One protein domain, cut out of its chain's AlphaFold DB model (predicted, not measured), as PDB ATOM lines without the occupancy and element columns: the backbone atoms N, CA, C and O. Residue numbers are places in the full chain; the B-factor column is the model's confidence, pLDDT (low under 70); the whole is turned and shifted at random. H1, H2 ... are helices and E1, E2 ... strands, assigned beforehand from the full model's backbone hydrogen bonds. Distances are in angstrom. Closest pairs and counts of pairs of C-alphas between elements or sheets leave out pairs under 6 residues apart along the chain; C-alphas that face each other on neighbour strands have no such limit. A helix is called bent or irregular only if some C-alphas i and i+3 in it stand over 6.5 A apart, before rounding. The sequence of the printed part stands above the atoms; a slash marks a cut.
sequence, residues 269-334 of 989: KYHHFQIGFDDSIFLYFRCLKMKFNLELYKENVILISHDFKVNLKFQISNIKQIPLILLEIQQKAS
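This is residues 269 to 334 of the 989 residues of an uncharacterized protein of Tritrichomonas foetus (UniProt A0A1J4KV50). A strongly twisted, curled sheet of five strands has one long helix, H1, packed slantwise over one face, making two layers; the other face is bare. The strands E1 to E5 form a meander, each the antiparallel neighbour of the one before, in that order across the sheet, and H1 follows. The printed part has 66 residues, mixed in class and compact, with a radius of gyration of the C-alphas of 11.3 A and spans of 30 by 26 by 23 A.

E1, residues 273 to 277, begins at C-alpha (64.057, 120.625, 64.088). E2 is residues 281 to 285, E3 290 to 297, 21.6 A long, E4 300 to 305 and E5 311 to 315. H1, residues 319 to 334, 23.8 A long, ends at C-alpha (78.219, 122.422, 63.460); it is irregular, with C-alphas 320 and 323 7.4 A apart.

Successive strands form hairpins, with N 274 and O 284, N 283 and O 292, N 293 and O 304, and N 301 and O 314 each 2.8 A apart, within hydrogen-bond range. H1 is on the sheet at a height of 7.0 A, over E3, at 39 degrees to it on the local plane. The closest C-alphas of H1 and E5, Ile 325 and Leu 312, are 7.9 A apart. In H1, 10 of 12 O i to N i+4 pairs are within range.

The printed part has no cut, and its five links are tight. Mean pLDDT of the printed part is 73.1; 20 residues are under 70, among them 306 to 310 and 330 to 334.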
ATOM      1  N   LYS A 269      60.635 119.200  58.542       72.62
ATOM      2  CA  LYS A 269      61.053 117.878  58.039       72.62
ATOM      3  C   LYS A 269      62.434 117.901  57.380       72.62
ATOM      4  O   LYS A 269      63.188 116.950  57.551       72.62
ATOM      5  N   TYR A 270      62.759 118.967  56.647       72.06
ATOM      6  CA  TYR A 270      63.995 119.070  55.863       72.06
ATOM      7  C   TYR A 270      65.224 119.368  56.726       72.06
ATOM      8  O   TYR A 270      66.305 118.861  56.448       72.06
ATOM      9  N   HIS A 271      65.058 120.157  57.791       65.69
ATOM     10  CA  HIS A 271      66.166 120.594  58.650       65.69
ATOM     11  C   HIS A 271      66.186 119.927  60.036       65.69
ATOM     12  O   HIS A 271      66.999 120.304  60.880       65.69
ATOM     13  N   HIS A 272      65.336 118.918  60.268       74.56
ATOM     14  CA  HIS A 272      65.311 118.085  61.480       74.56
ATOM     15  C   HIS A 272      65.215 118.868  62.807       74.56
ATOM     16  O   HIS A 272      65.884 118.532  63.790       74.56
ATOM     17  N   PHE A 273      64.365 119.895  62.854       78.94
ATOM     18  CA  PHE A 273      64.057 120.625  64.088       78.94
ATOM     19  C   PHE A 273      62.601 120.428  64.522       78.94
ATOM     20  O   PHE A 273      61.802 119.826  63.809       78.94
ATOM     21  N   GLN A 274      62.255 120.883  65.720       82.94
ATOM     22  CA  GLN A 274      60.887 120.948  66.225       82.94
ATOM     23  C   GLN A 274      60.556 122.379  66.628       82.94
ATOM     24  O   GLN A 274      61.416 123.066  67.167       82.94
ATOM     25  N   ILE A 275      59.330 122.818  66.356       82.94
ATOM     26  CA  ILE A 275      58.811 124.079  66.887       82.94
ATOM     27  C   ILE A 275      58.045 123.739  68.156       82.94
ATOM     28  O   ILE A 275      57.135 122.911  68.112       82.94
ATOM     29  N   GLY A 276      58.452 124.328  69.272       80.31
ATOM     30  CA  GLY A 276      57.737 124.235  70.534       80.31
ATOM     31  C   GLY A 276      57.114 125.572  70.912       80.31
ATOM     32  O   GLY A 276      57.602 126.633  70.511       80.31
ATOM     33  N   PHE A 277      56.025 125.485  71.665       77.75
ATOM     34  CA  PHE A 277      55.270 126.615  72.184       77.75
ATOM     35  C   PHE A 277      55.264 126.484  73.713       77.75
ATOM     36  O   PHE A 277      54.502 125.679  74.240       77.75
ATOM     37  N   ASP A 278      56.155 127.213  74.384       69.19
ATOM     38  CA  ASP A 278      56.060 127.500  75.826       69.19
ATOM     39  C   ASP A 278      55.592 128.972  75.965       69.19
ATOM     40  O   ASP A 278      55.004 129.518  75.028       69.19
ATOM     41  N   ASP A 279      55.935 129.669  77.055       63.91
ATOM     42  CA  ASP A 279      55.787 131.136  77.182       63.91
ATOM     43  C   ASP A 279      56.483 131.924  76.040       63.91
ATOM     44  O   ASP A 279      56.275 133.123  75.866       63.91
ATOM     45  N   SER A 280      57.310 131.246  75.233       74.88
ATOM     46  CA  SER A 280      57.904 131.734  73.985       74.88
ATOM     47  C   SER A 280      57.940 130.634  72.911       74.88
ATOM     48  O   SER A 280      57.887 129.436  73.204       74.88
ATOM     49  N   ILE A 281      58.051 131.037  71.640       80.12
ATOM     50  CA  ILE A 281      58.222 130.103  70.516       80.12
ATOM     51  C   ILE A 281      59.697 129.732  70.402       80.12
ATOM     52  O   ILE A 281      60.548 130.616  70.327       80.12
ATOM     53  N   PHE A 282      60.014 128.439  70.319       83.69
ATOM     54  CA  PHE A 282      61.395 127.981  70.162       83.69
ATOM     55  C   PHE A 282      61.576 126.945  69.054       83.69
ATOM     56  O   PHE A 282      60.702 126.122  68.781       83.69
ATOM     57  N   LEU A 283      62.759 126.954  68.440       83.81
ATOM     58  CA  LEU A 283      63.232 125.961  67.483       83.81
ATOM     59  C   LEU A 283      64.216 125.016  68.181       83.81
ATOM     60  O   LEU A 283      65.297 125.426  68.607       83.81
ATOM     61  N   TYR A 284      63.857 123.739  68.292       80.94
ATOM     62  CA  TYR A 284      64.698 122.697  68.875       80.94
ATOM     63  C   TYR A 284      65.318 121.810  67.795       80.94
ATOM     64  O   TYR A 284      64.647 120.969  67.191       80.94
ATOM     65  N   PHE A 285      66.618 121.963  67.561       77.12
ATOM     66  CA  PHE A 285      67.362 121.145  66.606       77.12
ATOM     67  C   PHE A 285      67.859 119.872  67.293       77.12
ATOM     68  O   PHE A 285      68.954 119.837  67.855       77.12
ATOM     69  N   ARG A 286      67.066 118.797  67.229       67.69
ATOM     70  CA  ARG A 286      67.336 117.542  67.954       67.69
ATOM     71  C   ARG A 286      68.695 116.922  67.612       67.69
ATOM     72  O   ARG A 286      69.367 116.409  68.501       67.69
ATOM     73  N   CYS A 287      69.115 116.997  66.348       60.72
ATOM     74  CA  CYS A 287      70.414 116.483  65.899       60.72
ATOM     75  C   CYS A 287      71.604 117.292  66.438       60.72
ATOM     76  O   CYS A 287      72.701 116.756  66.552       60.72
ATOM     77  N   LEU A 288      71.382 118.566  66.770       61.22
ATOM     78  CA  LEU A 288      72.404 119.492  67.265       61.22
ATOM     79  C   LEU A 288      72.334 119.678  68.790       61.22
ATOM     80  O   LEU A 288      73.248 120.254  69.364       61.22
ATOM     81  N   LYS A 289      71.267 119.191  69.444       70.38
ATOM     82  CA  LYS A 289      70.941 119.439  70.862       70.38
ATOM     83  C   LYS A 289      70.914 120.933  71.230       70.38
ATOM     84  O   LYS A 289      71.262 121.293  72.347       70.38
ATOM     85  N   MET A 290      70.489 121.798  70.304       73.88
ATOM     86  CA  MET A 290      70.405 123.250  70.523       73.88
ATOM     87  C   MET A 290      68.952 123.737  70.491       73.88
ATOM     88  O   MET A 290      68.156 123.272  69.667       73.88
ATOM     89  N   LYS A 291      68.628 124.697  71.368       81.25
ATOM     90  CA  LYS A 291      67.334 125.393  71.454       81.25
ATOM     91  C   LYS A 291      67.531 126.870  71.094       81.25
ATOM     92  O   LYS A 291      68.419 127.519  71.646       81.25
ATOM     93  N   PHE A 292      66.718 127.388  70.178       81.06
ATOM     94  CA  PHE A 292      66.700 128.801  69.790       81.06
ATOM     95  C   PHE A 292      65.336 129.404  70.107       81.06
ATOM     96  O   PHE A 292      64.339 128.900  69.601       81.06
ATOM     97  N   ASN A 293      65.283 130.471  70.896       82.56
ATOM     98  CA  ASN A 293      64.071 131.263  71.079       82.56
ATOM     99  C   ASN A 293      63.860 132.172  69.871       82.56
ATOM    100  O   ASN A 293      64.804 132.780  69.368       82.56
ATOM    101  N   LEU A 294      62.617 132.238  69.404       82.88
ATOM    102  CA  LEU A 294      62.171 133.111  68.333       82.88
ATOM    103  C   LEU A 294      61.471 134.313  68.970       82.88
ATOM    104  O   LEU A 294      60.321 134.216  69.399       82.88
ATOM    105  N   GLU A 295      62.165 135.442  69.032       80.69
ATOM    106  CA  GLU A 295      61.658 136.667  69.643       80.69
ATOM    107  C   GLU A 295      61.352 137.725  68.587       80.69
ATOM    108  O   GLU A 295      62.077 137.900  67.603       80.69
ATOM    109  N   LEU A 296      60.255 138.448  68.793       72.88
ATOM    110  CA  LEU A 296      59.817 139.516  67.909       72.88
ATOM    111  C   LEU A 296      60.177 140.864  68.529       72.88
ATOM    112  O   LEU A 296      59.533 141.313  69.476       72.88
ATOM    113  N   TYR A 297      61.187 141.534  67.977       73.38
ATOM    114  CA  TYR A 297      61.631 142.837  68.460       73.38
ATOM    115  C   TYR A 297      61.456 143.908  67.382       73.38
ATOM    116  O   TYR A 297      62.229 143.999  66.417       73.38
ATOM    117  N   LYS A 298      60.432 144.752  67.561       75.31
ATOM    118  CA  LYS A 298      59.984 145.746  66.572       75.31
ATOM    119  C   LYS A 298      59.676 145.067  65.227       75.31
ATOM    120  O   LYS A 298      58.837 144.175  65.171       75.31
ATOM    121  N   GLU A 299      60.360 145.463  64.153       69.06
ATOM    122  CA  GLU A 299      60.213 144.874  62.815       69.06
ATOM    123  C   GLU A 299      61.224 143.740  62.524       69.06
ATOM    124  O   GLU A 299      61.372 143.313  61.377       69.06
ATOM    125  N   ASN A 300      61.925 143.239  63.550       73.50
ATOM    126  CA  ASN A 300      62.902 142.156  63.421       73.50
ATOM    127  C   ASN A 300      62.448 140.897  64.157       73.50
ATOM    128  O   ASN A 300      61.891 140.968  65.251       73.50
ATOM    129  N   VAL A 301      62.775 139.750  63.577       76.69
ATOM    130  CA  VAL A 301      62.803 138.472  64.282       76.69
ATOM    131  C   VAL A 301      64.234 138.214  64.728       76.69
ATOM    132  O   VAL A 301      65.176 138.313  63.933       76.69
ATOM    133  N   ILE A 302      64.394 137.917  66.011       77.88
ATOM    134  CA  ILE A 302      65.666 137.565  66.627       77.88
ATOM    135  C   ILE A 302      65.592 136.091  67.021       77.88
ATOM    136  O   ILE A 302      64.689 135.666  67.733       77.88
ATOM    137  N   LEU A 303      66.545 135.309  66.530       76.88
ATOM    138  CA  LEU A 303      66.797 133.945  66.974       76.88
ATOM    139  C   LEU A 303      67.896 133.992  68.027       76.88
ATOM    140  O   LEU A 303      69.043 134.288  67.691       76.88
ATOM    141  N   ILE A 304      67.542 133.698  69.273       77.69
ATOM    142  CA  ILE A 304      68.465 133.699  70.409       77.69
ATOM    143  C   ILE A 304      68.733 132.255  70.811       77.69
ATOM    144  O   ILE A 304      67.823 131.542  71.232       77.69
ATOM    145  N   SER A 305      69.973 131.784  70.679       79.19
ATOM    146  CA  SER A 305      70.343 130.473  71.227       79.19
ATOM    147  C   SER A 305      70.261 130.502  72.758       79.19
ATOM    148  O   SER A 305      70.801 131.435  73.349       79.19
ATOM    149  N   HIS A 306      69.699 129.470  73.398       66.00
ATOM    150  CA  HIS A 306      69.631 129.351  74.873       66.00
ATOM    151  C   HIS A 306      71.000 129.437  75.571       66.00
ATOM    152  O   HIS A 306      71.080 129.843  76.722       66.00
ATOM    153  N   ASP A 307      72.085 129.148  74.850       65.25
ATOM    154  CA  ASP A 307      73.454 129.240  75.368       65.25
ATOM    155  C   ASP A 307      74.131 130.601  75.057       65.25
ATOM    156  O   ASP A 307      75.350 130.715  75.196       65.25
ATOM    157  N   PHE A 308      73.376 131.603  74.572       54.34
ATOM    158  CA  PHE A 308      73.795 132.971  74.184       54.34
ATOM    159  C   PHE A 308      74.958 133.092  73.173       54.34
ATOM    160  O   PHE A 308      75.591 134.140  73.059       54.34
ATOM    161  N   LYS A 309      75.250 132.042  72.400       60.59
ATOM    162  CA  LYS A 309      76.427 131.975  71.510       60.59
ATOM    163  C   LYS A 309      76.137 132.255  70.038       60.59
ATOM    164  O   LYS A 309      77.066 132.524  69.281       60.59
ATOM    165  N   VAL A 310      74.874 132.189  69.615       59.97
ATOM    166  CA  VAL A 310      74.463 132.478  68.237       59.97
ATOM    167  C   VAL A 310      73.174 133.291  68.264       59.97
ATOM    168  O   VAL A 310      72.096 132.737  68.474       59.97
ATOM    169  N   ASN A 311      73.301 134.598  68.023       70.31
ATOM    170  CA  ASN A 311      72.170 135.494  67.804       70.31
ATOM    171  C   ASN A 311      72.081 135.818  66.314       70.31
ATOM    172  O   ASN A 311      73.037 136.330  65.728       70.31
ATOM    173  N   LEU A 312      70.943 135.509  65.695       75.44
ATOM    174  CA  LEU A 312      70.661 135.880  64.310       75.44
ATOM    175  C   LEU A 312      69.495 136.857  64.297       75.44
ATOM    176  O   LEU A 312      68.447 136.584  64.877       75.44
ATOM    177  N   LYS A 313      69.677 137.995  63.632       78.56
ATOM    178  CA  LYS A 313      68.653 139.030  63.498       78.56
ATOM    179  C   LYS A 313      68.295 139.183  62.029       78.56
ATOM    180  O   LYS A 313      69.180 139.402  61.208       78.56
ATOM    181  N   PHE A 314      67.008 139.107  61.712       78.25
ATOM    182  CA  PHE A 314      66.518 139.340  60.355       78.25
ATOM    183  C   PHE A 314      65.196 140.109  60.361       78.25
ATOM    184  O   PHE A 314      64.423 140.051  61.316       78.25
ATOM    185  N   GLN A 315      64.938 140.869  59.296       70.88
ATOM    186  CA  GLN A 315      63.718 141.668  59.174       70.88
ATOM    187  C   GLN A 315      62.508 140.795  58.816       70.88
ATOM    188  O   GLN A 315      62.599 139.901  57.974       70.88
ATOM    189  N   ILE A 316      61.345 141.115  59.397       62.72
ATOM    190  CA  ILE A 316      60.059 140.430  59.148       62.72
ATOM    191  C   ILE A 316      59.665 140.456  57.658       62.72
ATOM    192  O   ILE A 316      58.949 139.575  57.188       62.72
ATOM    193  N   SER A 317      60.125 141.451  56.893       63.50
ATOM    194  CA  SER A 317      59.890 141.576  55.446       63.50
ATOM    195  C   SER A 317      60.570 140.480  54.611       63.50
ATOM    196  O   SER A 317      60.085 140.153  53.527       63.50
ATOM    197  N   ASN A 318      61.634 139.849  55.117       72.12
ATOM    198  CA  ASN A 318      62.488 138.925  54.364       72.12
ATOM    199  C   ASN A 318      62.159 137.443  54.607       72.12
ATOM    200  O   ASN A 318      63.047 136.606  54.748       72.12
ATOM    201  N   ILE A 319      60.877 137.075  54.588       67.38
ATOM    202  CA  ILE A 319      60.423 135.679  54.773       67.38
ATOM    203  C   ILE A 319      61.099 134.707  53.784       67.38
ATOM    204  O   ILE A 319      61.384 133.561  54.127       67.38
ATOM    205  N   LYS A 320      61.434 135.171  52.571       74.75
ATOM    206  CA  LYS A 320      62.142 134.369  51.555       74.75
ATOM    207  C   LYS A 320      63.560 133.938  51.976       74.75
ATOM    208  O   LYS A 320      64.107 133.029  51.364       74.75
ATOM    209  N   GLN A 321      64.149 134.556  53.003       77.69
ATOM    210  CA  GLN A 321      65.492 134.233  53.503       77.69
ATOM    211  C   GLN A 321      65.498 133.137  54.583       77.69
ATOM    212  O   GLN A 321      66.574 132.695  54.974       77.69
ATOM    213  N   ILE A 322      64.334 132.644  55.037       77.06
ATOM    214  CA  ILE A 322      64.241 131.581  56.061       77.06
ATOM    215  C   ILE A 322      65.119 130.351  55.740       77.06
ATOM    216  O   ILE A 322      65.820 129.893  56.645       77.06
ATOM    217  N   PRO A 323      65.185 129.833  54.494       72.94
ATOM    218  CA  PRO A 323      66.079 128.718  54.161       72.94
ATOM    219  C   PRO A 323      67.564 129.035  54.370       72.94
ATOM    220  O   PRO A 323      68.307 128.194  54.873       72.94
ATOM    221  N   LEU A 324      67.995 130.250  54.013       76.88
ATOM    222  CA  LEU A 324      69.377 130.706  54.195       76.88
ATOM    223  C   LEU A 324      69.714 130.833  55.684       76.88
ATOM    224  O   LEU A 324      70.771 130.382  56.113       76.88
ATOM    225  N   ILE A 325      68.781 131.359  56.480       76.25
ATOM    226  CA  ILE A 325      68.926 131.483  57.935       76.25
ATOM    227  C   ILE A 325      69.040 130.096  58.587       76.25
ATOM    228  O   ILE A 325      69.908 129.880  59.427       76.25
ATOM    229  N   LEU A 326      68.213 129.125  58.181       74.62
ATOM    230  CA  LEU A 326      68.294 127.746  58.682       74.62
ATOM    231  C   LEU A 326      69.627 127.071  58.324       74.62
ATOM    232  O   LEU A 326      70.182 126.339  59.148       74.62
ATOM    233  N   LEU A 327      70.154 127.333  57.125       71.94
ATOM    234  CA  LEU A 327      71.475 126.861  56.708       71.94
ATOM    235  C   LEU A 327      72.584 127.480  57.574       71.94
ATOM    236  O   LEU A 327      73.471 126.766  58.042       71.94
ATOM    237  N   GLU A 328      72.503 128.783  57.842       76.81
ATOM    238  CA  GLU A 328      73.461 129.505  58.683       76.81
ATOM    239  C   GLU A 328      73.449 128.991  60.134       76.81
ATOM    240  O   GLU A 328      74.513 128.768  60.718       76.81
ATOM    241  N   ILE A 329      72.265 128.711  60.698       72.75
ATOM    242  CA  ILE A 329      72.121 128.063  62.014       72.75
ATOM    243  C   ILE A 329      72.835 126.710  62.025       72.75
ATOM    244  O   ILE A 329      73.617 126.435  62.936       72.75
ATOM    245  N   GLN A 330      72.600 125.866  61.015       67.44
ATOM    246  CA  GLN A 330      73.219 124.541  60.934       67.44
ATOM    247  C   GLN A 330      74.746 124.620  60.793       67.44
ATOM    248  O   GLN A 330      75.455 123.849  61.446       67.44
ATOM    249  N   GLN A 331      75.264 125.561  59.999       69.75
ATOM    250  CA  GLN A 331      76.704 125.782  59.835       69.75
ATOM    251  C   GLN A 331      77.358 126.268  61.134       69.75
ATOM    252  O   GLN A 331      78.341 125.674  61.587       69.75
ATOM    253  N   LYS A 332      76.788 127.298  61.777       68.12
ATOM    254  CA  LYS A 332      77.303 127.845  63.044       68.12
ATOM    255  C   LYS A 332      77.244 126.817  64.173       68.12
ATOM    256  O   LYS A 332      78.227 126.647  64.891       68.12
ATOM    257  N   ALA A 333      76.144 126.071  64.286       63.75
ATOM    258  CA  ALA A 333      76.000 125.001  65.269       63.75
ATOM    259  C   ALA A 333      77.003 123.858  65.046       63.75
ATOM    260  O   ALA A 333      77.604 123.368  65.999       63.75
ATOM    261  N   SER A 334      77.234 123.461  63.791       60.84
ATOM    262  CA  SER A 334      78.219 122.422  63.460       60.84
ATOM    263  C   SER A 334      79.645 122.866  63.795       60.84
ATOM    264  O   SER A 334      80.399 122.096  64.386       60.84
TER     265      SER A 334